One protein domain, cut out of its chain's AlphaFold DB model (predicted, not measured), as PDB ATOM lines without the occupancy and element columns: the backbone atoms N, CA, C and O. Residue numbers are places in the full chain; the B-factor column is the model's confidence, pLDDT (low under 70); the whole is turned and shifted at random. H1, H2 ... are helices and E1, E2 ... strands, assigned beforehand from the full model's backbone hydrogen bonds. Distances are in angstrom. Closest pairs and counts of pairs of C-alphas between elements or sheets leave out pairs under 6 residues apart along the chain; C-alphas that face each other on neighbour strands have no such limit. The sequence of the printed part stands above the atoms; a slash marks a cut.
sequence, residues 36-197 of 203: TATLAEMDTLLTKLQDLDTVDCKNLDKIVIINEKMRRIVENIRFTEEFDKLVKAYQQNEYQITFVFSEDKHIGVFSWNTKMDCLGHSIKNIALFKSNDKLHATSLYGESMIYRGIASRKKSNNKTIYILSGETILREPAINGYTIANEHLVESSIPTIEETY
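This is residues 36 to 197 of the 203 residues of an uncharacterized protein of Muricauda lutimaris (UniProt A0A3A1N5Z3). Two four-stranded antiparallel sheets, E1 to E4 and E5 to E8, sit face to face as a sandwich, and helices H2 and H3 cover the other face of the first sheet. H1 is side by side with H2 in a helical hairpin, and the short H4 lies at the opposite end of the long axis from the H1 to H2 link. The printed part has 162 residues, with named elements in the order H1 H2 H3 E1 E2 E3 E4 E5 E6 E7 E8 H4, each sheet running in chain order; the class is mixed, helices and strands. It is compact, with a radius of gyration of the C-alphas of 16.1 A, and elongated, spanning 52 by 33 by 29 A.

E1 (residues 98 to 101), E2 (107 to 111), E3 (123 to 131) and E4 (134 to 141) form a meander, each strand the antiparallel neighbour of the one before. Within hydrogen-bond range are N 100 and O 109 at 3.0 A, N 108 and O 128 at 2.8 A, and N 127 and O 138 at 2.8 A. A second meander, strongly twisted, holds E5 (145 to 154), E6 (160 to 168), E7 (173 to 181) and E8 (184 to 187), with N 151 and O 163 at 2.9 A, N 164 and O 176 at 2.8 A, and N 179 and O 186 at 2.8 A. E5 bends by 72 degrees at residue 148. The sheets make a sandwich, their best planes 25 degrees apart; the closest C-alphas of E1 and E5, Val 100 and Gly 149, are 5.8 A apart. H2 (60 to 75) is on the first sheet at a height of 11.1 A, along E3 at 7 degrees on the local plane; their closest C-alphas, Val 74 and Ile 126, are 7.2 A apart. H3 (80 to 89) is on the same face at a height of 9.2 A, slantwise to E3 at 41 degrees on the local plane. H1 (36 to 50) touches H2, closest at C-alphas Met 42 and Met 70, 6.1 A, with a shallow tilt of 17 degrees, opposite ways. H1 and H3 only just touch, only at their ends, with 3 pairs of C-alphas within 8 A. H4 (193 to 196) touches no helix. Every O i to N i+4 pair is within hydrogen-bond range in H1, H2 and H3; H4 is too short for one.

H1 begins at C-alpha 36 (115.619, 138.153, 192.647) and is 20.7 A long; H2 is 22.1 A. E3 and E4 are each 22.1 A, E5 24.3 A, E6 24.6 A and E7 26.4 A. H4 ends at C-alpha 196 (137.316, 141.708, 161.166).

The C-alphas farthest apart, Lys 58 and Tyr 197, are 52.8 A apart. The printed part has no cut, and E2 to E3 is the long link. Residues 121 to 124 and 193 to 197 have pLDDT under 70.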
ATOM      1  N   THR A  36     116.497 137.023 192.278       93.88
ATOM      2  CA  THR A  36     115.619 138.153 192.647       93.88
ATOM      3  C   THR A  36     115.919 138.686 194.048       93.88
ATOM      4  O   THR A  36     116.004 139.893 194.243       93.88
ATOM      5  N   ALA A  37     116.144 137.798 195.021       94.38
ATOM      6  CA  ALA A  37     116.492 138.192 196.385       94.38
ATOM      7  C   ALA A  37     117.861 138.888 196.439       94.38
ATOM      8  O   ALA A  37     117.998 139.911 197.104       94.38
ATOM      9  N   THR A  38     118.848 138.376 195.697       95.56
ATOM     10  CA  THR A  38     120.169 139.007 195.574       95.56
ATOM     11  C   THR A  38     120.074 140.405 194.958       95.56
ATOM     12  O   THR A  38     120.657 141.344 195.496       95.56
ATOM     13  N   LEU A  39     119.309 140.572 193.873       95.50
ATOM     14  CA  LEU A  39     119.096 141.877 193.238       95.50
ATOM     15  C   LEU A  39     118.388 142.860 194.181       95.50
ATOM     16  O   LEU A  39     118.829 143.999 194.310       95.50
ATOM     17  N   ALA A  40     117.360 142.415 194.907       94.62
ATOM     18  CA  ALA A  40     116.650 143.241 195.884       94.62
ATOM     19  C   ALA A  40     117.533 143.658 197.079       94.62
ATOM     20  O   ALA A  40     117.438 144.789 197.568       94.62
ATOM     21  N   GLU A  41     118.416 142.771 197.553       95.69
ATOM     22  CA  GLU A  41     119.394 143.104 198.596       95.69
ATOM     23  C   GLU A  41     120.371 144.182 198.109       95.69
ATOM     24  O   GLU A  41     120.609 145.170 198.812       95.69
ATOM     25  N   MET A  42     120.891 144.026 196.889       95.19
ATOM     26  CA  MET A  42     121.757 145.020 196.259       95.19
ATOM     27  C   MET A  42     121.045 146.366 196.085       95.19
ATOM     28  O   MET A  42     121.623 147.413 196.371       95.19
ATOM     29  N   ASP A  43     119.775 146.354 195.689       93.19
ATOM     30  CA  ASP A  43     118.986 147.572 195.509       93.19
ATOM     31  C   ASP A  43     118.712 148.306 196.829       93.19
ATOM     32  O   ASP A  43     118.826 149.532 196.932       93.19
ATOM     33  N   THR A  44     118.460 147.544 197.895       95.31
ATOM     34  CA  THR A  44     118.319 148.079 199.257       95.31
ATOM     35  C   THR A  44     119.605 148.765 199.722       95.31
ATOM     36  O   THR A  44     119.566 149.811 200.375       95.31
ATOM     37  N   LEU A  45     120.764 148.174 199.424       96.25
ATOM     38  CA  LEU A  45     122.061 148.773 199.731       96.25
ATOM     39  C   LEU A  45     122.312 150.027 198.891       96.25
ATOM     40  O   LEU A  45     122.772 151.028 199.438       96.25
ATOM     41  N   LEU A  46     121.973 150.002 197.603       94.25
ATOM     42  CA  LEU A  46     122.129 151.153 196.721       94.25
ATOM     43  C   LEU A  46     121.242 152.328 197.147       94.25
ATOM     44  O   LEU A  46     121.725 153.455 197.193       94.25
ATOM     45  N   THR A  47     120.004 152.069 197.562       94.62
ATOM     46  CA  THR A  47     119.114 153.100 198.123       94.62
ATOM     47  C   THR A  47     119.754 153.759 199.348       94.62
ATOM     48  O   THR A  47     119.895 154.978 199.411       94.62
ATOM     49  N   LYS A  48     120.283 152.956 200.284       95.88
ATOM     50  CA  LYS A  48     121.010 153.482 201.453       95.88
ATOM     51  C   LYS A  48     122.234 154.305 201.060       95.88
ATOM     52  O   LYS A  48     122.552 155.267 201.748       95.88
ATOM     53  N   LEU A  49     122.944 153.920 200.000       94.19
ATOM     54  CA  LEU A  49     124.087 154.676 199.491       94.19
ATOM     55  C   LEU A  49     123.645 156.020 198.895       94.19
ATOM     56  O   LEU A  49     124.294 157.045 199.112       94.19
ATOM     57  N   GLN A  50     122.534 156.038 198.163       92.12
ATOM     58  CA  GLN A  50     121.974 157.248 197.562       92.12
ATOM     59  C   GLN A  50     121.512 158.263 198.612       92.12
ATOM     60  O   GLN A  50     121.741 159.455 198.406       92.12
ATOM     61  N   ASP A  51     121.009 157.803 199.756       94.69
ATOM     62  CA  ASP A  51     120.588 158.661 200.871       94.69
ATOM     63  C   ASP A  51     121.757 159.331 201.621       94.69
ATOM     64  O   ASP A  51     121.554 160.277 202.384       94.69
ATOM     65  N   LEU A  52     122.997 158.858 201.438       94.38
ATOM     66  CA  LEU A  52     124.167 159.458 202.082       94.38
ATOM     67  C   LEU A  52     124.625 160.723 201.351       94.38
ATOM     68  O   LEU A  52     124.992 160.679 200.175       94.38
ATOM     69  N   ASP A  53     124.677 161.833 202.079       89.81
ATOM     70  CA  ASP A  53     125.290 163.074 201.612       89.81
ATOM     71  C   ASP A  53     126.815 162.922 201.471       89.81
ATOM     72  O   ASP A  53     127.471 162.346 202.347       89.81
ATOM     73  N   THR A  54     127.355 163.451 200.374       88.62
ATOM     74  CA  THR A  54     128.785 163.462 200.030       88.62
ATOM     75  C   THR A  54     129.390 164.864 200.057       88.62
ATOM     76  O   THR A  54     130.597 164.999 199.845       88.62
ATOM     77  N   VAL A  55     128.594 165.910 200.322       88.19
ATOM     78  CA  VAL A  55     129.083 167.290 200.439       88.19
ATOM     79  C   VAL A  55     130.146 167.365 201.533       88.19
ATOM     80  O   VAL A  55     130.000 166.788 202.615       88.19
ATOM     81  N   ASP A  56     131.247 168.050 201.222       88.19
ATOM     82  CA  ASP A  56     132.439 168.158 202.071       88.19
ATOM     83  C   ASP A  56     133.021 166.798 202.493       88.19
ATOM     84  O   ASP A  56     133.581 166.662 203.580       88.19
ATOM     85  N   CYS A  57     132.867 165.770 201.651       88.50
ATOM     86  CA  CYS A  57     133.382 164.425 201.900       88.50
ATOM     87  C   CYS A  57     132.890 163.819 203.226       88.50
ATOM     88  O   CYS A  57     133.643 163.178 203.959       88.50
ATOM     89  N   LYS A  58     131.611 164.015 203.557       90.94
ATOM     90  CA  LYS A  58     130.969 163.382 204.717       90.94
ATOM     91  C   LYS A  58     130.635 161.912 204.450       90.94
ATOM     92  O   LYS A  58     130.623 161.438 203.320       90.94
ATOM     93  N   ASN A  59     130.336 161.181 205.527       93.75
ATOM     94  CA  ASN A  59     129.834 159.798 205.498       93.75
ATOM     95  C   ASN A  59     130.757 158.747 204.848       93.75
ATOM     96  O   ASN A  59     130.288 157.641 204.573       93.75
ATOM     97  N   LEU A  60     132.048 159.041 204.662       92.06
ATOM     98  CA  LEU A  60     133.001 158.173 203.953       92.06
ATOM     99  C   LEU A  60     133.001 156.730 204.468       92.06
ATOM    100  O   LEU A  60     132.853 155.805 203.676       92.06
ATOM    101  N   ASP A  61     133.051 156.525 205.785       92.19
ATOM    102  CA  ASP A  61     133.046 155.177 206.367       92.19
ATOM    103  C   ASP A  61     131.791 154.385 205.983       92.19
ATOM    104  O   ASP A  61     131.860 153.210 205.622       92.19
ATOM    105  N   LYS A  62     130.618 155.032 206.016       95.25
ATOM    106  CA  LYS A  62     129.347 154.392 205.648       95.25
ATOM    107  C   LYS A  62     129.302 154.080 204.156       95.25
ATOM    108  O   LYS A  62     128.849 152.999 203.787       95.25
ATOM    109  N   ILE A  63     129.790 155.000 203.324       93.50
ATOM    110  CA  ILE A  63     129.911 154.821 201.873       93.50
ATOM    111  C   ILE A  63     130.792 153.602 201.575       93.50
ATOM    112  O   ILE A  63     130.365 152.701 200.854       93.50
ATOM    113  N   VAL A  64     131.978 153.517 202.184       92.06
ATOM    114  CA  VAL A  64     132.897 152.380 202.020       92.06
ATOM    115  C   VAL A  64     132.235 151.080 202.465       92.06
ATOM    116  O   VAL A  64     132.236 150.105 201.719       92.06
ATOM    117  N   ILE A  65     131.602 151.061 203.642       94.81
ATOM    118  CA  ILE A  65     130.933 149.862 204.165       94.81
ATOM    119  C   ILE A  65     129.845 149.360 203.208       94.81
ATOM    120  O   ILE A  65     129.718 148.149 203.017       94.81
ATOM    121  N   ILE A  66     129.041 150.252 202.625       95.38
ATOM    122  CA  ILE A  66     127.979 149.849 201.695       95.38
ATOM    123  C   ILE A  66     128.573 149.311 200.389       95.38
ATOM    124  O   ILE A  66     128.168 148.234 199.951       95.38
ATOM    125  N   ASN A  67     129.563 149.993 199.806       93.06
ATOM    126  CA  ASN A  67     130.242 149.520 198.594       93.06
ATOM    127  C   ASN A  67     130.912 148.155 198.805       93.06
ATOM    128  O   ASN A  67     130.788 147.269 197.965       93.06
ATOM    129  N   GLU A  68     131.549 147.938 199.955       92.50
ATOM    130  CA  GLU A  68     132.161 146.654 200.301       92.50
ATOM    131  C   GLU A  68     131.126 145.537 200.489       92.50
ATOM    132  O   GLU A  68     131.382 144.387 200.133       92.50
ATOM    133  N   LYS A  69     129.933 145.852 201.008       95.50
ATOM    134  CA  LYS A  69     128.821 144.888 201.064       95.50
ATOM    135  C   LYS A  69     128.329 144.523 199.668       95.50
ATOM    136  O   LYS A  69     128.213 143.337 199.379       95.50
ATOM    137  N   MET A  70     128.117 145.518 198.805       94.06
ATOM    138  CA  MET A  70     127.759 145.301 197.398       94.06
ATOM    139  C   MET A  70     128.798 144.422 196.702       94.06
ATOM    140  O   MET A  70     128.447 143.425 196.072       94.06
ATOM    141  N   ARG A  71     130.088 144.725 196.899       93.25
ATOM    142  CA  ARG A  71     131.198 143.946 196.345       93.25
ATOM    143  C   ARG A  71     131.172 142.492 196.787       93.25
ATOM    144  O   ARG A  71     131.223 141.598 195.950       93.25
ATOM    145  N   ARG A  72     131.025 142.253 198.089       94.56
ATOM    146  CA  ARG A  72     130.963 140.898 198.652       94.56
ATOM    147  C   ARG A  72     129.759 140.102 198.165       94.56
ATOM    148  O   ARG A  72     129.894 138.898 197.992       94.56
ATOM    149  N   ILE A  73     128.605 140.739 197.952       95.62
ATOM    150  CA  ILE A  73     127.444 140.061 197.358       95.62
ATOM    151  C   ILE A  73     127.818 139.541 195.971       95.62
ATOM    152  O   ILE A  73     127.637 138.355 195.705       95.62
ATOM    153  N   VAL A  74     128.405 140.395 195.124       95.44
ATOM    154  CA  VAL A  74     128.769 139.996 193.760       95.44
ATOM    155  C   VAL A  74     129.857 138.916 193.754       95.44
ATOM    156  O   VAL A  74     129.721 137.910 193.068       95.44
ATOM    157  N   GLU A  75     130.905 139.067 194.566       94.12
ATOM    158  CA  GLU A  75     132.015 138.100 194.671       94.12
ATOM    159  C   GLU A  75     131.616 136.740 195.271       94.12
ATOM    160  O   GLU A  75     132.354 135.755 195.151       94.12
ATOM    161  N   ASN A  76     130.460 136.662 195.931       94.81
ATOM    162  CA  ASN A  76     129.926 135.410 196.460       94.81
ATOM    163  C   ASN A  76     129.076 134.633 195.449       94.81
ATOM    164  O   ASN A  76     128.757 133.479 195.722       94.81
ATOM    165  N   ILE A  77     128.766 135.213 194.286       95.12
ATOM    166  CA  ILE A  77     128.170 134.489 193.161       95.12
ATOM    167  C   ILE A  77     129.304 133.711 192.493       95.12
ATOM    168  O   ILE A  77     130.160 134.293 191.825       95.12
ATOM    169  N   ARG A  78     129.358 132.396 192.718       92.38
ATOM    170  CA  ARG A  78     130.525 131.562 192.360       92.38
ATOM    171  C   ARG A  78     130.214 130.473 191.353       92.38
ATOM    172  O   ARG A  78     131.139 129.876 190.805       92.38
ATOM    173  N   PHE A  79     128.936 130.213 191.105       94.81
ATOM    174  CA  PHE A  79     128.513 129.146 190.213       94.81
ATOM    175  C   PHE A  79     127.834 129.700 188.964       94.81
ATOM    176  O   PHE A  79     127.055 130.655 189.012       94.81
ATOM    177  N   THR A  80     128.111 129.069 187.825       95.38
ATOM    178  CA  THR A  80     127.553 129.435 186.517       95.38
ATOM    179  C   THR A  80     126.020 129.453 186.547       95.38
ATOM    180  O   THR A  80     125.394 130.345 185.975       95.38
ATOM    181  N   GLU A  81     125.406 128.531 187.287       95.06
ATOM    182  CA  GLU A  81     123.958 128.439 187.452       95.06
ATOM    183  C   GLU A  81     123.377 129.615 188.253       95.06
ATOM    184  O   GLU A  81     122.233 130.008 188.028       95.06
ATOM    185  N   GLU A  82     124.136 130.187 189.191       96.06
ATOM    186  CA  GLU A  82     123.728 131.377 189.951       96.06
ATOM    187  C   GLU A  82     123.736 132.616 189.061       96.06
ATOM    188  O   GLU A  82     122.772 133.384 189.059       96.06
ATOM    189  N   PHE A  83     124.772 132.760 188.232       96.69
ATOM    190  CA  PHE A  83     124.820 133.796 187.204       96.69
ATOM    191  C   PHE A  83     123.643 133.677 186.230       96.69
ATOM    192  O   PHE A  83     122.950 134.658 185.968       96.69
ATOM    193  N   ASP A  84     123.344 132.470 185.748       95.31
ATOM    194  CA  ASP A  84     122.217 132.259 184.837       95.31
ATOM    195  C   ASP A  84     120.865 132.558 185.501       95.31
ATOM    196  O   ASP A  84     119.941 133.046 184.844       95.31
ATOM    197  N   LYS A  85     120.731 132.303 186.809       96.06
ATOM    198  CA  LYS A  85     119.556 132.712 187.592       96.06
ATOM    199  C   LYS A  85     119.455 134.231 187.725       96.06
ATOM    200  O   LYS A  85     118.344 134.742 187.635       96.06
ATOM    201  N   LEU A  86     120.566 134.947 187.902       96.00
ATOM    202  CA  LEU A  86     120.580 136.417 187.921       96.00
ATOM    203  C   LEU A  86     120.163 137.004 186.577       96.00
ATOM    204  O   LEU A  86     119.276 137.848 186.537       96.00
ATOM    205  N   VAL A  87     120.740 136.503 185.483       96.00
ATOM    206  CA  VAL A  87     120.390 136.926 184.118       96.00
ATOM    207  C   VAL A  87     118.899 136.730 183.840       96.00
ATOM    208  O   VAL A  87     118.277 137.575 183.207       96.00
ATOM    209  N   LYS A  88     118.303 135.633 184.325       95.25
ATOM    210  CA  LYS A  88     116.861 135.375 184.183       95.25
ATOM    211  C   LYS A  88     115.993 136.249 185.090       95.25
ATOM    212  O   LYS A  88     114.865 136.552 184.718       95.25
ATOM    213  N   ALA A  89     116.478 136.580 186.284       94.75
ATOM    214  CA  ALA A  89     115.736 137.350 187.277       94.75
ATOM    215  C   ALA A  89     115.741 138.857 186.989       94.75
ATOM    216  O   ALA A  89     114.806 139.549 187.375       94.75
ATOM    217  N   TYR A  90     116.791 139.366 186.349       94.06
ATOM    218  CA  TYR A  90     116.978 140.798 186.186       94.06
ATOM    219  C   TYR A  90     115.987 141.415 185.192       94.06
ATOM    220  O   TYR A  90     115.935 141.039 184.020       94.06
ATOM    221  N   GLN A  91     115.258 142.425 185.664       89.38
ATOM    222  CA  GLN A  91     114.406 143.291 184.857       89.38
ATOM    223  C   GLN A  91     114.898 144.731 185.008       89.38
ATOM    224  O   GLN A  91     114.873 145.290 186.101       89.38
ATOM    225  N   GLN A  92     115.346 145.341 183.907       78.19
ATOM    226  CA  GLN A  92     116.062 146.625 183.920       78.19
ATOM    227  C   GLN A  92     115.308 147.780 184.606       78.19
ATOM    228  O   GLN A  92     115.944 148.698 185.106       78.19
ATOM    229  N   ASN A  93     113.974 147.743 184.640       81.25
ATOM    230  CA  ASN A  93     113.152 148.813 185.217       81.25
ATOM    231  C   ASN A  93     112.690 148.531 186.656       81.25
ATOM    232  O   ASN A  93     111.984 149.352 187.233       81.25
ATOM    233  N   GLU A  94     113.037 147.373 187.220       84.00
ATOM    234  CA  GLU A  94     112.634 146.977 188.575       84.00
ATOM    235  C   GLU A  94     113.674 147.380 189.629       84.00
ATOM    236  O   GLU A  94     113.328 147.591 190.787       84.00
ATOM    237  N   TYR A  95     114.936 147.528 189.223       84.56
ATOM    238  CA  TYR A  95     116.063 147.754 190.122       84.56
ATOM    239  C   TYR A  95     116.840 149.016 189.729       84.56
ATOM    240  O   TYR A  95     117.017 149.318 188.551       84.56
ATOM    241  N   GLN A  96     117.346 149.745 190.720       86.75
ATOM    242  CA  GLN A  96     118.250 150.879 190.536       86.75
ATOM    243  C   GLN A  96     119.683 150.433 190.239       86.75
ATOM    244  O   GLN A  96     120.437 151.138 189.561       86.75
ATOM    245  N   ILE A  97     120.081 149.265 190.756       89.62
ATOM    246  CA  ILE A  97     121.363 148.655 190.405       89.62
ATOM    247  C   ILE A  97     121.359 148.312 188.914       89.62
ATOM    248  O   ILE A  97     120.465 147.634 188.416       89.62
ATOM    249  N   THR A  98     122.381 148.762 188.187       91.94
ATOM    250  CA  THR A  98     122.500 148.437 186.767       91.94
ATOM    251  C   THR A  98     123.261 147.130 186.608       91.94
ATOM    252  O   THR A  98     124.434 147.043 186.970       91.94
ATOM    253  N   PHE A  99     122.609 146.118 186.043       95.69
ATOM    254  CA  PHE A  99     123.241 144.869 185.632       95.69
ATOM    255  C   PHE A  99     123.099 144.697 184.119       95.69
ATOM    256  O   PHE A  99     121.995 144.685 183.583       95.69
ATOM    257  N   VAL A 100     124.226 144.587 183.421       95.88
ATOM    258  CA  VAL A 100     124.270 144.354 181.969       95.88
ATOM    259  C   VAL A 100     125.051 143.087 181.683       95.88
ATOM    260  O   VAL A 100     125.998 142.776 182.396       95.88
ATOM    261  N   PHE A 101     124.679 142.344 180.650       97.50
ATOM    262  CA  PHE A 101     125.340 141.093 180.285       97.50
ATOM    263  C   PHE A 101     125.437 140.946 178.769       97.50
ATOM    264  O   PHE A 101     124.652 141.542 178.033       97.50
ATOM    265  N   SER A 102     126.429 140.186 178.307       96.94
ATOM    266  CA  SER A 102     126.621 139.892 176.886       96.94
ATOM    267  C   SER A 102     125.537 138.953 176.356       96.94
ATOM    268  O   SER A 102     124.967 138.152 177.100       96.94
ATOM    269  N   GLU A 103     125.281 139.002 175.047       95.06
ATOM    270  CA  GLU A 103     124.288 138.138 174.386       95.06
ATOM    271  C   GLU A 103     124.578 136.640 174.582       95.06
ATOM    272  O   GLU A 103     123.670 135.847 174.828       95.06
ATOM    273  N   ASP A 104     125.857 136.261 174.548       94.31
ATOM    274  CA  ASP A 104     126.334 134.897 174.805       94.31
ATOM    275  C   ASP A 104     126.345 134.512 176.297       94.31
ATOM    276  O   ASP A 104     126.701 133.382 176.642       94.31
ATOM    277  N   LYS A 105     125.962 135.435 177.192       95.75
ATOM    278  CA  LYS A 105     125.900 135.253 178.650       95.75
ATOM    279  C   LYS A 105     127.213 134.743 179.249       95.75
ATOM    280  O   LYS A 105     127.195 134.001 180.233       95.75
ATOM    281  N   HIS A 106     128.344 135.096 178.645       95.56
ATOM    282  CA  HIS A 106     129.669 134.772 179.171       95.56
ATOM    283  C   HIS A 106     130.209 135.840 180.112       95.56
ATOM    284  O   HIS A 106     131.061 135.520 180.936       95.56
ATOM    285  N   ILE A 107     129.718 137.075 180.024       97.31
ATOM    286  CA  ILE A 107     130.090 138.159 180.928       97.31
ATOM    287  C   ILE A 107     128.852 138.948 181.356       97.31
ATOM    288  O   ILE A 107     127.931 139.166 180.569       97.31
ATOM    289  N   GLY A 108     128.840 139.393 182.606       97.31
ATOM    290  CA  GLY A 108     127.908 140.388 183.116       97.31
ATOM    291  C   GLY A 108     128.608 141.366 184.048       97.31
ATOM    292  O   GLY A 108     129.615 141.029 184.659       97.31
ATOM    293  N   VAL A 109     128.106 142.591 184.137       96.56
ATOM    294  CA  VAL A 109     128.733 143.687 184.873       96.56
ATOM    295  C   VAL A 109     127.694 144.406 185.714       96.56
ATOM    296  O   VAL A 109     126.685 144.890 185.199       96.56
ATOM    297  N   PHE A 110     127.976 144.503 187.009       95.38
ATOM    298  CA  PHE A 110     127.230 145.324 187.953       95.38
ATOM    299  C   PHE A 110     127.823 146.728 188.013       95.38
ATOM    300  O   PHE A 110     129.034 146.903 188.176       95.38
ATOM    301  N   SER A 111     126.954 147.729 187.903       92.31
ATOM    302  CA  SER A 111     127.316 149.141 187.847       92.31
ATOM    303  C   SER A 111     126.421 149.989 188.734       92.31
ATOM    304  O   SER A 111     125.197 149.893 188.665       92.31
ATOM    305  N   TRP A 112     127.036 150.839 189.552       90.88
ATOM    306  CA  TRP A 112     126.348 151.815 190.389       90.88
ATOM    307  C   TRP A 112     127.264 153.010 190.663       90.88
ATOM    308  O   TRP A 112     128.482 152.920 190.515       90.88
ATOM    309  N   ASN A 113     126.682 154.136 191.074       88.56
ATOM    310  CA  ASN A 113     127.468 155.270 191.547       88.56
ATOM    311  C   ASN A 113     128.011 154.951 192.945       88.56
ATOM    312  O   ASN A 113     127.243 154.871 193.906       88.56
ATOM    313  N   THR A 114     129.324 154.759 193.054       88.50
ATOM    314  CA  THR A 114     129.976 154.353 194.302       88.50
ATOM    315  C   THR A 114     130.039 155.474 195.337       88.50
ATOM    316  O   THR A 114     130.192 155.181 196.521       88.50
ATOM    317  N   LYS A 115     129.920 156.747 194.924       88.56
ATOM    318  CA  LYS A 115     130.124 157.930 195.780       88.56
ATOM    319  C   LYS A 115     131.490 157.961 196.491       88.56
ATOM    320  O   LYS A 115     131.633 158.588 197.538       88.56
ATOM    321  N   MET A 116     132.499 157.275 195.946       85.81
ATOM    322  CA  MET A 116     133.840 157.183 196.541       85.81
ATOM    323  C   MET A 116     134.827 158.241 196.017       85.81
ATOM    324  O   MET A 116     136.020 158.140 196.299       85.81
ATOM    325  N   ASP A 117     134.358 159.270 195.304       82.25
ATOM    326  CA  ASP A 117     135.208 160.272 194.634       82.25
ATOM    327  C   ASP A 117     136.196 160.955 195.598       82.25
ATOM    328  O   ASP A 117     137.382 161.093 195.304       82.25
ATOM    329  N   CYS A 118     135.736 161.286 196.808       83.50
ATOM    330  CA  CYS A 118     136.553 161.886 197.869       83.50
ATOM    331  C   CYS A 118     137.684 160.990 198.399       83.50
ATOM    332  O   CYS A 118     138.561 161.470 199.111       83.50
ATOM    333  N   LEU A 119     137.648 159.688 198.111       79.94
ATOM    334  CA  LEU A 119     138.635 158.728 198.597       79.94
ATOM    335  C   LEU A 119     139.733 158.465 197.556       79.94
ATOM    336  O   LEU A 119     140.742 157.848 197.882       79.94
ATOM    337  N   GLY A 120     139.554 158.901 196.305       71.69
ATOM    338  CA  GLY A 120     140.467 158.563 195.207       71.69
ATOM    339  C   GLY A 120     140.459 157.071 194.842       71.69
ATOM    340  O   GLY A 120     141.362 156.598 194.151       71.69
ATOM    341  N   HIS A 121     139.463 156.310 195.313       63.91
ATOM    342  CA  HIS A 121     139.316 154.892 194.992       63.91
ATOM    343  C   HIS A 121     138.670 154.715 193.615       63.91
ATOM    344  O   HIS A 121     137.672 155.349 193.294       63.91
ATOM    345  N   SER A 122     139.227 153.795 192.829       60.75
ATOM    346  CA  SER A 122     138.928 153.605 191.406       60.75
ATOM    347  C   SER A 122     138.225 152.280 191.089       60.75
ATOM    348  O   SER A 122     138.302 151.793 189.962       60.75
ATOM    349  N   ILE A 123     137.575 151.633 192.065       61.28
ATOM    350  CA  ILE A 123     136.751 150.454 191.755       61.28
ATOM    351  C   ILE A 123     135.482 150.961 191.071       61.28
ATOM    352  O   ILE A 123     134.634 151.582 191.709       61.28
ATOM    353  N   LYS A 124     135.378 150.712 189.761       68.88
ATOM    354  CA  LYS A 124     134.284 151.197 188.915       68.88
ATOM    355  C   LYS A 124     133.033 150.348 189.090       68.88
ATOM    356  O   LYS A 124     131.940 150.852 189.314       68.88
ATOM    357  N   ASN A 125     133.224 149.046 188.910       87.25
ATOM    358  CA  ASN A 125     132.196 148.059 188.614       87.25
ATOM    359  C   ASN A 125     132.738 146.676 188.961       87.25
ATOM    360  O   ASN A 125     133.953 146.492 189.077       87.25
ATOM    361  N   ILE A 126     131.857 145.684 189.042       93.69
ATOM    362  CA  ILE A 126     132.273 144.292 189.220       93.69
ATOM    363  C   ILE A 126     131.744 143.482 188.054       93.69
ATOM    364  O   ILE A 126     130.545 143.495 187.775       93.69
ATOM    365  N   ALA A 127     132.651 142.788 187.379       95.81
ATOM    366  CA  ALA A 127     132.331 141.858 186.318       95.81
ATOM    367  C   ALA A 127     132.279 140.430 186.866       95.81
ATOM    368  O   ALA A 127     133.145 140.015 187.636       95.81
ATOM    369  N   LEU A 128     131.282 139.679 186.416       97.62
ATOM    370  CA  LEU A 128     131.217 138.229 186.495       97.62
ATOM    371  C   LEU A 128     131.472 137.671 185.100       97.62
ATOM    372  O   LEU A 128     130.854 138.136 184.144       97.62
ATOM    373  N   PHE A 129     132.350 136.684 184.964       97.38
ATOM    374  CA  PHE A 129     132.621 136.061 183.672       97.38
ATOM    375  C   PHE A 129     132.854 134.557 183.780       97.38
ATOM    376  O   PHE A 129     133.356 134.057 184.787       97.38
ATOM    377  N   LYS A 130     132.478 133.835 182.724       95.94
ATOM    378  CA  LYS A 130     132.629 132.385 182.608       95.94
ATOM    379  C   LYS A 130     133.969 132.051 181.953       95.94
ATOM    380  O   LYS A 130     134.281 132.573 180.884       95.94
ATOM    381  N   SER A 131     134.752 131.175 182.574       93.94
ATOM    382  CA  SER A 131     136.017 130.659 182.038       93.94
ATOM    383  C   SER A 131     136.243 129.243 182.559       93.94
ATOM    384  O   SER A 131     136.114 129.014 183.755       93.94
ATOM    385  N   ASN A 132     136.589 128.293 181.683       89.31
ATOM    386  CA  ASN A 132     136.857 126.892 182.056       89.31
ATOM    387  C   ASN A 132     135.767 126.284 182.968       89.31
ATOM    388  O   ASN A 132     136.073 125.736 184.026       89.31
ATOM    389  N   ASP A 133     134.497 126.459 182.587       86.62
ATOM    390  CA  ASP A 133     133.303 126.011 183.330       86.62
ATOM    391  C   ASP A 133     133.125 126.605 184.740       86.62
ATOM    392  O   ASP A 133     132.246 126.189 185.496       86.62
ATOM    393  N   LYS A 134     133.914 127.621 185.094       93.69
ATOM    394  CA  LYS A 134     133.815 128.352 186.358       93.69
ATOM    395  C   LYS A 134     133.319 129.767 186.128       93.69
ATOM    396  O   LYS A 134     133.535 130.362 185.071       93.69
ATOM    397  N   LEU A 135     132.697 130.320 187.162       96.38
ATOM    398  CA  LEU A 135     132.368 131.732 187.232       96.38
ATOM    399  C   LEU A 135     133.428 132.458 188.062       96.38
ATOM    400  O   LEU A 135     133.769 132.039 189.168       96.38
ATOM    401  N   HIS A 136     133.928 133.562 187.527       96.56
ATOM    402  CA  HIS A 136     134.928 134.403 188.163       96.56
ATOM    403  C   HIS A 136     134.361 135.801 188.380       96.56
ATOM    404  O   HIS A 136     133.698 136.343 187.496       96.56
ATOM    405  N   ALA A 137     134.660 136.396 189.533       95.75
ATOM    406  CA  ALA A 137     134.371 137.793 189.825       95.75
ATOM    407  C   ALA A 137     135.655 138.623 189.734       95.75
ATOM    408  O   ALA A 137     136.715 138.187 190.185       95.75
ATOM    409  N   THR A 138     135.568 139.824 189.170       93.38
ATOM    410  CA  THR A 138     136.691 140.765 189.132       93.38
ATOM    411  C   THR A 138     136.218 142.210 189.184       93.38
ATOM    412  O   THR A 138     135.169 142.558 188.641       93.38
ATOM    413  N   SER A 139     137.006 143.064 189.831       90.50
ATOM    414  CA  SER A 139     136.782 144.509 189.822       90.50
ATOM    415  C   SER A 139     137.291 145.114 188.513       90.50
ATOM    416  O   SER A 139     138.386 144.793 188.055       90.50
ATOM    417  N   LEU A 140     136.511 146.018 187.925       89.06
ATOM    418  CA  LEU A 140     136.950 146.864 186.816       89.06
ATOM    419  C   LEU A 140     137.486 148.177 187.395       89.06
ATOM    420  O   LEU A 140     136.784 148.835 188.162       89.06
ATOM    421  N   TYR A 141     138.715 148.556 187.043       79.75
ATOM    422  CA  TYR A 141     139.413 149.706 187.634       79.75
ATOM    423  C   TYR A 141     139.393 150.969 186.750       79.75
ATOM    424  O   TYR A 141     139.325 150.879 185.521       79.75
ATOM    425  N   GLY A 142     139.463 152.144 187.395       76.00
ATOM    426  CA  GLY A 142     139.561 153.514 186.842       76.00
ATOM    427  C   GLY A 142     138.332 154.393 187.184       76.00
ATOM    428  O   GLY A 142     137.757 154.234 188.252       76.00
ATOM    429  N   GLU A 143     137.909 155.293 186.286       74.94
ATOM    430  CA  GLU A 143     136.737 156.176 186.487       74.94
ATOM    431  C   GLU A 143     135.383 155.437 186.553       74.94
ATOM    432  O   GLU A 143     135.053 154.644 185.671       74.94
ATOM    433  N   SER A 144     134.575 155.695 187.584       73.50
ATOM    434  CA  SER A 144     133.258 155.066 187.738       73.50
ATOM    435  C   SER A 144     132.362 155.283 186.514       73.50
ATOM    436  O   SER A 144     132.136 156.409 186.070       73.50
ATOM    437  N   MET A 145     131.812 154.182 185.996       84.88
ATOM    438  CA  MET A 145     130.936 154.179 184.827       84.88
ATOM    439  C   MET A 145     129.660 153.390 185.091       84.88
ATOM    440  O   MET A 145     129.660 152.362 185.769       84.88
ATOM    441  N   ILE A 146     128.565 153.850 184.496       90.44
ATOM    442  CA  ILE A 146     127.314 153.107 184.401       90.44
ATOM    443  C   ILE A 146     127.257 152.469 183.016       90.44
ATOM    444  O   ILE A 146     126.965 153.135 182.021       90.44
ATOM    445  N   TYR A 147     127.551 151.170 182.941       92.75
ATOM    446  CA  TYR A 147     127.456 150.436 181.684       92.75
ATOM    447  C   TYR A 147     125.999 150.213 181.278       92.75
ATOM    448  O   TYR A 147     125.155 149.866 182.097       92.75
ATOM    449  N   ARG A 148     125.714 150.399 179.990       93.00
ATOM    450  CA  ARG A 148     124.388 150.252 179.375       93.00
ATOM    451  C   ARG A 148     124.300 149.054 178.438       93.00
ATOM    452  O   ARG A 148     123.200 148.592 178.159       93.00
ATOM    453  N   GLY A 149     125.435 148.528 177.982       94.56
ATOM    454  CA  GLY A 149     125.446 147.368 177.102       94.56
ATOM    455  C   GLY A 149     126.806 146.699 176.993       94.56
ATOM    456  O   GLY A 149     127.848 147.331 177.192       94.56
ATOM    457  N   ILE A 150     126.772 145.414 176.641       96.62
ATOM    458  CA  ILE A 150     127.948 144.607 176.330       96.62
ATOM    459  C   ILE A 150     127.748 143.967 174.959       96.62
ATOM    460  O   ILE A 150     126.901 143.091 174.805       96.62
ATOM    461  N   ALA A 151     128.551 144.372 173.979       95.12
ATOM    462  CA  ALA A 151     128.618 143.699 172.685       95.12
ATOM    463  C   ALA A 151     129.782 142.702 172.676       95.12
ATOM    464  O   ALA A 151     130.840 142.993 173.229       95.12
ATOM    465  N   SER A 152     129.629 141.553 172.021       93.31
ATOM    466  CA  SER A 152     130.738 140.627 171.777       93.31
ATOM    467  C   SER A 152     131.162 140.660 170.305       93.31
ATOM    468  O   SER A 152     130.341 140.765 169.396       93.31
ATOM    469  N   ARG A 153     132.473 140.613 170.054       90.19
ATOM    470  CA  ARG A 153     133.061 140.520 168.709       90.19
ATOM    471  C   ARG A 153     134.148 139.462 168.692       90.19
ATOM    472  O   ARG A 153     134.985 139.425 169.588       90.19
ATOM    473  N   LYS A 154     134.181 138.631 167.654       86.56
ATOM    474  CA  LYS A 154     135.291 137.696 167.442       86.56
ATOM    475  C   LYS A 154     136.448 138.404 166.738       86.56
ATOM    476  O   LYS A 154     136.234 139.101 165.751       86.56
ATOM    477  N   LYS A 155     137.668 138.210 167.237       80.00
ATOM    478  CA  LYS A 155     138.919 138.511 166.531       80.00
ATOM    479  C   LYS A 155     139.246 137.392 165.536       80.00
ATOM    480  O   LYS A 155     138.771 136.265 165.682       80.00
ATOM    481  N   SER A 156     140.126 137.690 164.582       74.06
ATOM    482  CA  SER A 156     140.644 136.750 163.572       74.06
ATOM    483  C   SER A 156     141.243 135.464 164.161       74.06
ATOM    484  O   SER A 156     141.149 134.398 163.563       74.06
ATOM    485  N   ASN A 157     141.785 135.517 165.380       78.44
ATOM    486  CA  ASN A 157     142.304 134.355 166.111       78.44
ATOM    487  C   ASN A 157     141.243 133.605 166.945       78.44
ATOM    488  O   ASN A 157     141.594 132.910 167.898       78.44
ATOM    489  N   ASN A 158     139.955 133.785 166.637       78.19
ATOM    490  CA  ASN A 158     138.807 133.216 167.351       78.19
ATOM    491  C   ASN A 158     138.706 133.619 168.841       78.19
ATOM    492  O   ASN A 158     137.935 133.022 169.592       78.19
ATOM    493  N   LYS A 159     139.448 134.641 169.291       86.19
ATOM    494  CA  LYS A 159     139.258 135.226 170.627       86.19
ATOM    495  C   LYS A 159     138.072 136.183 170.616       86.19
ATOM    496  O   LYS A 159     137.966 137.023 169.727       86.19
ATOM    497  N   THR A 160     137.219 136.108 171.629       92.44
ATOM    498  CA  THR A 160     136.120 137.063 171.808       92.44
ATOM    499  C   THR A 160     136.602 138.299 172.564       92.44
ATOM    500  O   THR A 160     137.269 138.188 173.594       92.44
ATOM    501  N   ILE A 161     136.238 139.472 172.057       94.44
ATOM    502  CA  ILE A 161     136.305 140.752 172.757       94.44
ATOM    503  C   ILE A 161     134.908 141.137 173.195       94.44
ATOM    504  O   ILE A 161     133.986 141.158 172.382       94.44
ATOM    505  N   TYR A 162     134.785 141.508 174.460       96.06
ATOM    506  CA  TYR A 162     133.601 142.128 175.026       96.06
ATOM    507  C   TYR A 162     133.809 143.639 175.061       96.06
ATOM    508  O   TYR A 162     134.752 144.130 175.677       96.06
ATOM    509  N   ILE A 163     132.948 144.368 174.365       95.44
ATOM    510  CA  ILE A 163     132.942 145.825 174.293       95.44
ATOM    511  C   ILE A 163     131.859 146.310 175.246       95.44
ATOM    512  O   ILE A 163     130.667 146.153 174.981       95.44
ATOM    513  N   LEU A 164     132.289 146.874 176.366       94.88
ATOM    514  CA  LEU A 164     131.421 147.443 177.381       94.88
ATOM    515  C   LEU A 164     131.205 148.915 177.035       94.88
ATOM    516  O   LEU A 164     132.168 149.660 176.869       94.88
ATOM    517  N   SER A 165     129.946 149.322 176.921       94.50
ATOM    518  CA  SER A 165     129.545 150.687 176.566       94.50
ATOM    519  C   SER A 165     128.712 151.296 177.682       94.50
ATOM    520  O   SER A 165     127.888 150.607 178.290       94.50
ATOM    521  N   GLY A 166     128.940 152.568 177.984       92.56
ATOM    522  CA  GLY A 166     128.279 153.243 179.091       92.56
ATOM    523  C   GLY A 166     128.586 154.727 179.148       92.56
ATOM    524  O   GLY A 166     129.030 155.326 178.171       92.56
ATOM    525  N   GLU A 167     128.337 155.293 180.319       90.62
ATOM    526  CA  GLU A 167     128.541 156.708 180.609       90.62
ATOM    527  C   GLU A 167     129.343 156.854 181.904       90.62
ATOM    528  O   GLU A 167     129.138 156.089 182.853       90.62
ATOM    529  N   THR A 168     130.239 157.837 181.961       84.38
ATOM    530  CA  THR A 168     130.890 158.245 183.215       84.38
ATOM    531  C   THR A 168     129.888 158.925 184.153       84.38
ATOM    532  O   THR A 168     128.756 159.239 183.771       84.38
ATOM    533  N   ILE A 169     130.294 159.210 185.395       76.00
ATOM    534  CA  ILE A 169     129.473 160.013 186.324       76.00
ATOM    535  C   ILE A 169     129.158 161.402 185.731       76.00
ATOM    536  O   ILE A 169     128.070 161.937 185.958       76.00
ATOM    537  N   LEU A 170     130.062 161.949 184.910       79.50
ATOM    538  CA  LEU A 170     129.884 163.216 184.191       79.50
ATOM    539  C   LEU A 170     128.989 163.097 182.943       79.50
ATOM    540  O   LEU A 170     128.768 164.091 182.255       79.50
ATOM    541  N   ARG A 171     128.417 161.913 182.687       82.94
ATOM    542  CA  ARG A 171     127.582 161.582 181.519       82.94
ATOM    543  C   ARG A 171     128.327 161.643 180.188       82.94
ATOM    544  O   ARG A 171     127.719 161.874 179.143       82.94
ATOM    545  N   GLU A 172     129.632 161.413 180.216       85.75
ATOM    546  CA  GLU A 172     130.426 161.302 178.998       85.75
ATOM    547  C   GLU A 172     130.356 159.864 178.471       85.75
ATOM    548  O   GLU A 172     130.568 158.925 179.247       85.75
ATOM    549  N   PRO A 173     130.045 159.653 177.179       89.00
ATOM    550  CA  PRO A 173     130.054 158.322 176.590       89.00
ATOM    551  C   PRO A 173     131.444 157.691 176.670       89.00
ATOM    552  O   PRO A 173     132.437 158.305 176.281       89.00
ATOM    553  N   ALA A 174     131.505 156.437 177.106       89.00
ATOM    554  CA  ALA A 174     132.749 155.690 177.224       89.00
ATOM    555  C   ALA A 174     132.583 154.247 176.736       89.00
ATOM    556  O   ALA A 174     131.532 153.616 176.904       89.00
ATOM    557  N   ILE A 175     133.648 153.721 176.128       91.69
ATOM    558  CA  ILE A 175     133.729 152.339 175.654       91.69
ATOM    559  C   ILE A 175     135.036 151.703 176.115       91.69
ATOM    560  O   ILE A 175     136.100 152.296 175.966       91.69
ATOM    561  N   ASN A 176     134.957 150.479 176.631       91.94
ATOM    562  CA  ASN A 176     136.121 149.703 177.059       91.94
ATOM    563  C   ASN A 176     136.069 148.309 176.436       91.94
ATOM    564  O   ASN A 176     135.018 147.664 176.423       91.94
ATOM    565  N   GLY A 177     137.202 147.833 175.925       93.19
ATOM    566  CA  GLY A 177     137.338 146.480 175.395       93.19
ATOM    567  C   GLY A 177     137.949 145.541 176.427       93.19
ATOM    568  O   GLY A 177     138.911 145.897 177.099       93.19
ATOM    569  N   TYR A 178     137.430 144.319 176.528       94.31
ATOM    570  CA  TYR A 178     137.967 143.285 177.409       94.31
ATOM    571  C   TYR A 178     138.045 141.928 176.714       94.31
ATOM    572  O   TYR A 178     137.201 141.576 175.893       94.31
ATOM    573  N   THR A 179     139.047 141.136 177.084       94.50
ATOM    574  CA  THR A 179     139.202 139.731 176.681       94.50
ATOM    575  C   THR A 179     139.356 138.853 177.907       94.50
ATOM    576  O   THR A 179     139.926 139.281 178.907       94.50
ATOM    577  N   ILE A 180     138.889 137.610 177.818       93.44
ATOM    578  CA  ILE A 180     139.175 136.595 178.832       93.44
ATOM    579  C   ILE A 180     140.469 135.887 178.423       93.44
ATOM    580  O   ILE A 180     140.549 135.303 177.340       93.44
ATOM    581  N   ALA A 181     141.490 135.962 179.269       90.94
ATOM    582  CA  ALA A 181     142.785 135.330 179.059       90.94
ATOM    583  C   ALA A 181     143.283 134.737 180.378       90.94
ATOM    584  O   ALA A 181     143.361 135.439 181.381       90.94
ATOM    585  N   ASN A 182     143.639 133.449 180.367       88.56
ATOM    586  CA  ASN A 182     144.168 132.737 181.536       88.56
ATOM    587  C   ASN A 182     143.288 132.900 182.793       88.56
ATOM    588  O   ASN A 182     143.804 133.223 183.853       88.56
ATOM    589  N   GLU A 183     141.968 132.726 182.667       89.00
ATOM    590  CA  GLU A 183     141.001 132.902 183.774       89.00
ATOM    591  C   GLU A 183     140.924 134.330 184.351       89.00
ATOM    592  O   GLU A 183     140.334 134.549 185.407       89.00
ATOM    593  N   HIS A 184     141.459 135.321 183.637       92.44
ATOM    594  CA  HIS A 184     141.367 136.734 183.984       92.44
ATOM    595  C   HIS A 184     140.647 137.525 182.895       92.44
ATOM    596  O   HIS A 184     140.801 137.260 181.702       92.44
ATOM    597  N   LEU A 185     139.896 138.543 183.309       93.19
ATOM    598  CA  LEU A 185     139.386 139.562 182.403       93.19
ATOM    599  C   LEU A 185     140.444 140.660 182.263       93.19
ATOM    600  O   LEU A 185     140.801 141.311 183.243       93.19
ATOM    601  N   VAL A 186     140.951 140.845 181.050       92.56
ATOM    602  CA  VAL A 186     142.048 141.767 180.745       92.56
ATOM    603  C   VAL A 186     141.564 142.800 179.743       92.56
ATOM    604  O   VAL A 186     140.911 142.450 178.756       92.56
ATOM    605  N   GLU A 187     141.879 144.067 179.995       91.12
ATOM    606  CA  GLU A 187     141.585 145.159 179.070       91.12
ATOM    607  C   GLU A 187     142.283 144.925 177.720       91.12
ATOM    608  O   GLU A 187     143.408 144.427 177.647       91.12
ATOM    609  N   SER A 188     141.586 145.221 176.629       89.00
ATOM    610  CA  SER A 188     142.043 144.950 175.270       89.00
ATOM    611  C   SER A 188     141.643 146.076 174.332       89.00
ATOM    612  O   SER A 188     140.572 146.666 174.470       89.00
ATOM    613  N   SER A 189     142.479 146.327 173.326       87.38
ATOM    614  CA  SER A 189     142.136 147.247 172.250       87.38
ATOM    615  C   SER A 189     140.892 146.768 171.503       87.38
ATOM    616  O   SER A 189     140.749 145.583 171.173       87.38
ATOM    617  N   ILE A 190     139.992 147.710 171.226       86.69
ATOM    618  CA  ILE A 190     138.816 147.473 170.394       86.69
ATOM    619  C   ILE A 190     139.288 147.458 168.932       86.69
ATOM    620  O   ILE A 190     139.844 148.461 168.484       86.69
ATOM    621  N   PRO A 191     139.088 146.356 168.185       73.62
ATOM    622  CA  PRO A 191     139.484 146.274 166.784       73.62
ATOM    623  C   PRO A 191     138.760 147.328 165.953       73.62
ATOM    624  O   PRO A 191     137.541 147.504 166.089       73.62
ATOM    625  N   THR A 192     139.488 147.978 165.051       73.12
ATOM    626  CA  THR A 192     138.888 148.709 163.934       73.12
ATOM    627  C   THR A 192     138.198 147.719 162.992       73.12
ATOM    628  O   THR A 192     138.563 146.548 162.909       73.12
ATOM    629  N   ILE A 193     137.148 148.171 162.297       64.00
ATOM    630  CA  ILE A 193     136.265 147.321 161.472       64.00
ATOM    631  C   ILE A 193     137.058 146.529 160.408       64.00
ATOM    632  O   ILE A 193     136.697 145.400 160.080       64.00
ATOM    633  N   GLU A 194     138.185 147.058 159.936       56.31
ATOM    634  CA  GLU A 194     139.066 146.401 158.962       56.31
ATOM    635  C   GLU A 194     139.723 145.112 159.493       56.31
ATOM    636  O   GLU A 194     139.915 144.167 158.734       56.31
ATOM    637  N   GLU A 195     139.969 144.992 160.803       53.78
ATOM    638  CA  GLU A 195     140.581 143.793 161.407       53.78
ATOM    639  C   GLU A 195     139.615 142.594 161.520       53.78
ATOM    640  O   GLU A 195     140.016 141.503 161.934       53.78
ATOM    641  N   THR A 196     138.334 142.778 161.165       51.94
ATOM    642  CA  THR A 196     137.316 141.708 161.166       51.94
ATOM    643  C   THR A 196     137.137 141.009 159.812       51.94
ATOM    644  O   THR A 196     136.447 139.993 159.756       51.94
ATOM    645  N   TYR A 197     137.799 141.488 158.749       44.62
ATOM    646  CA  TYR A 197     137.693 140.963 157.379       44.62
ATOM    647  C   TYR A 197     139.050 140.536 156.786       44.62
ATOM    648  O   TYR A 197     139.519 141.123 155.822       44.62
TER     649      TYR A 197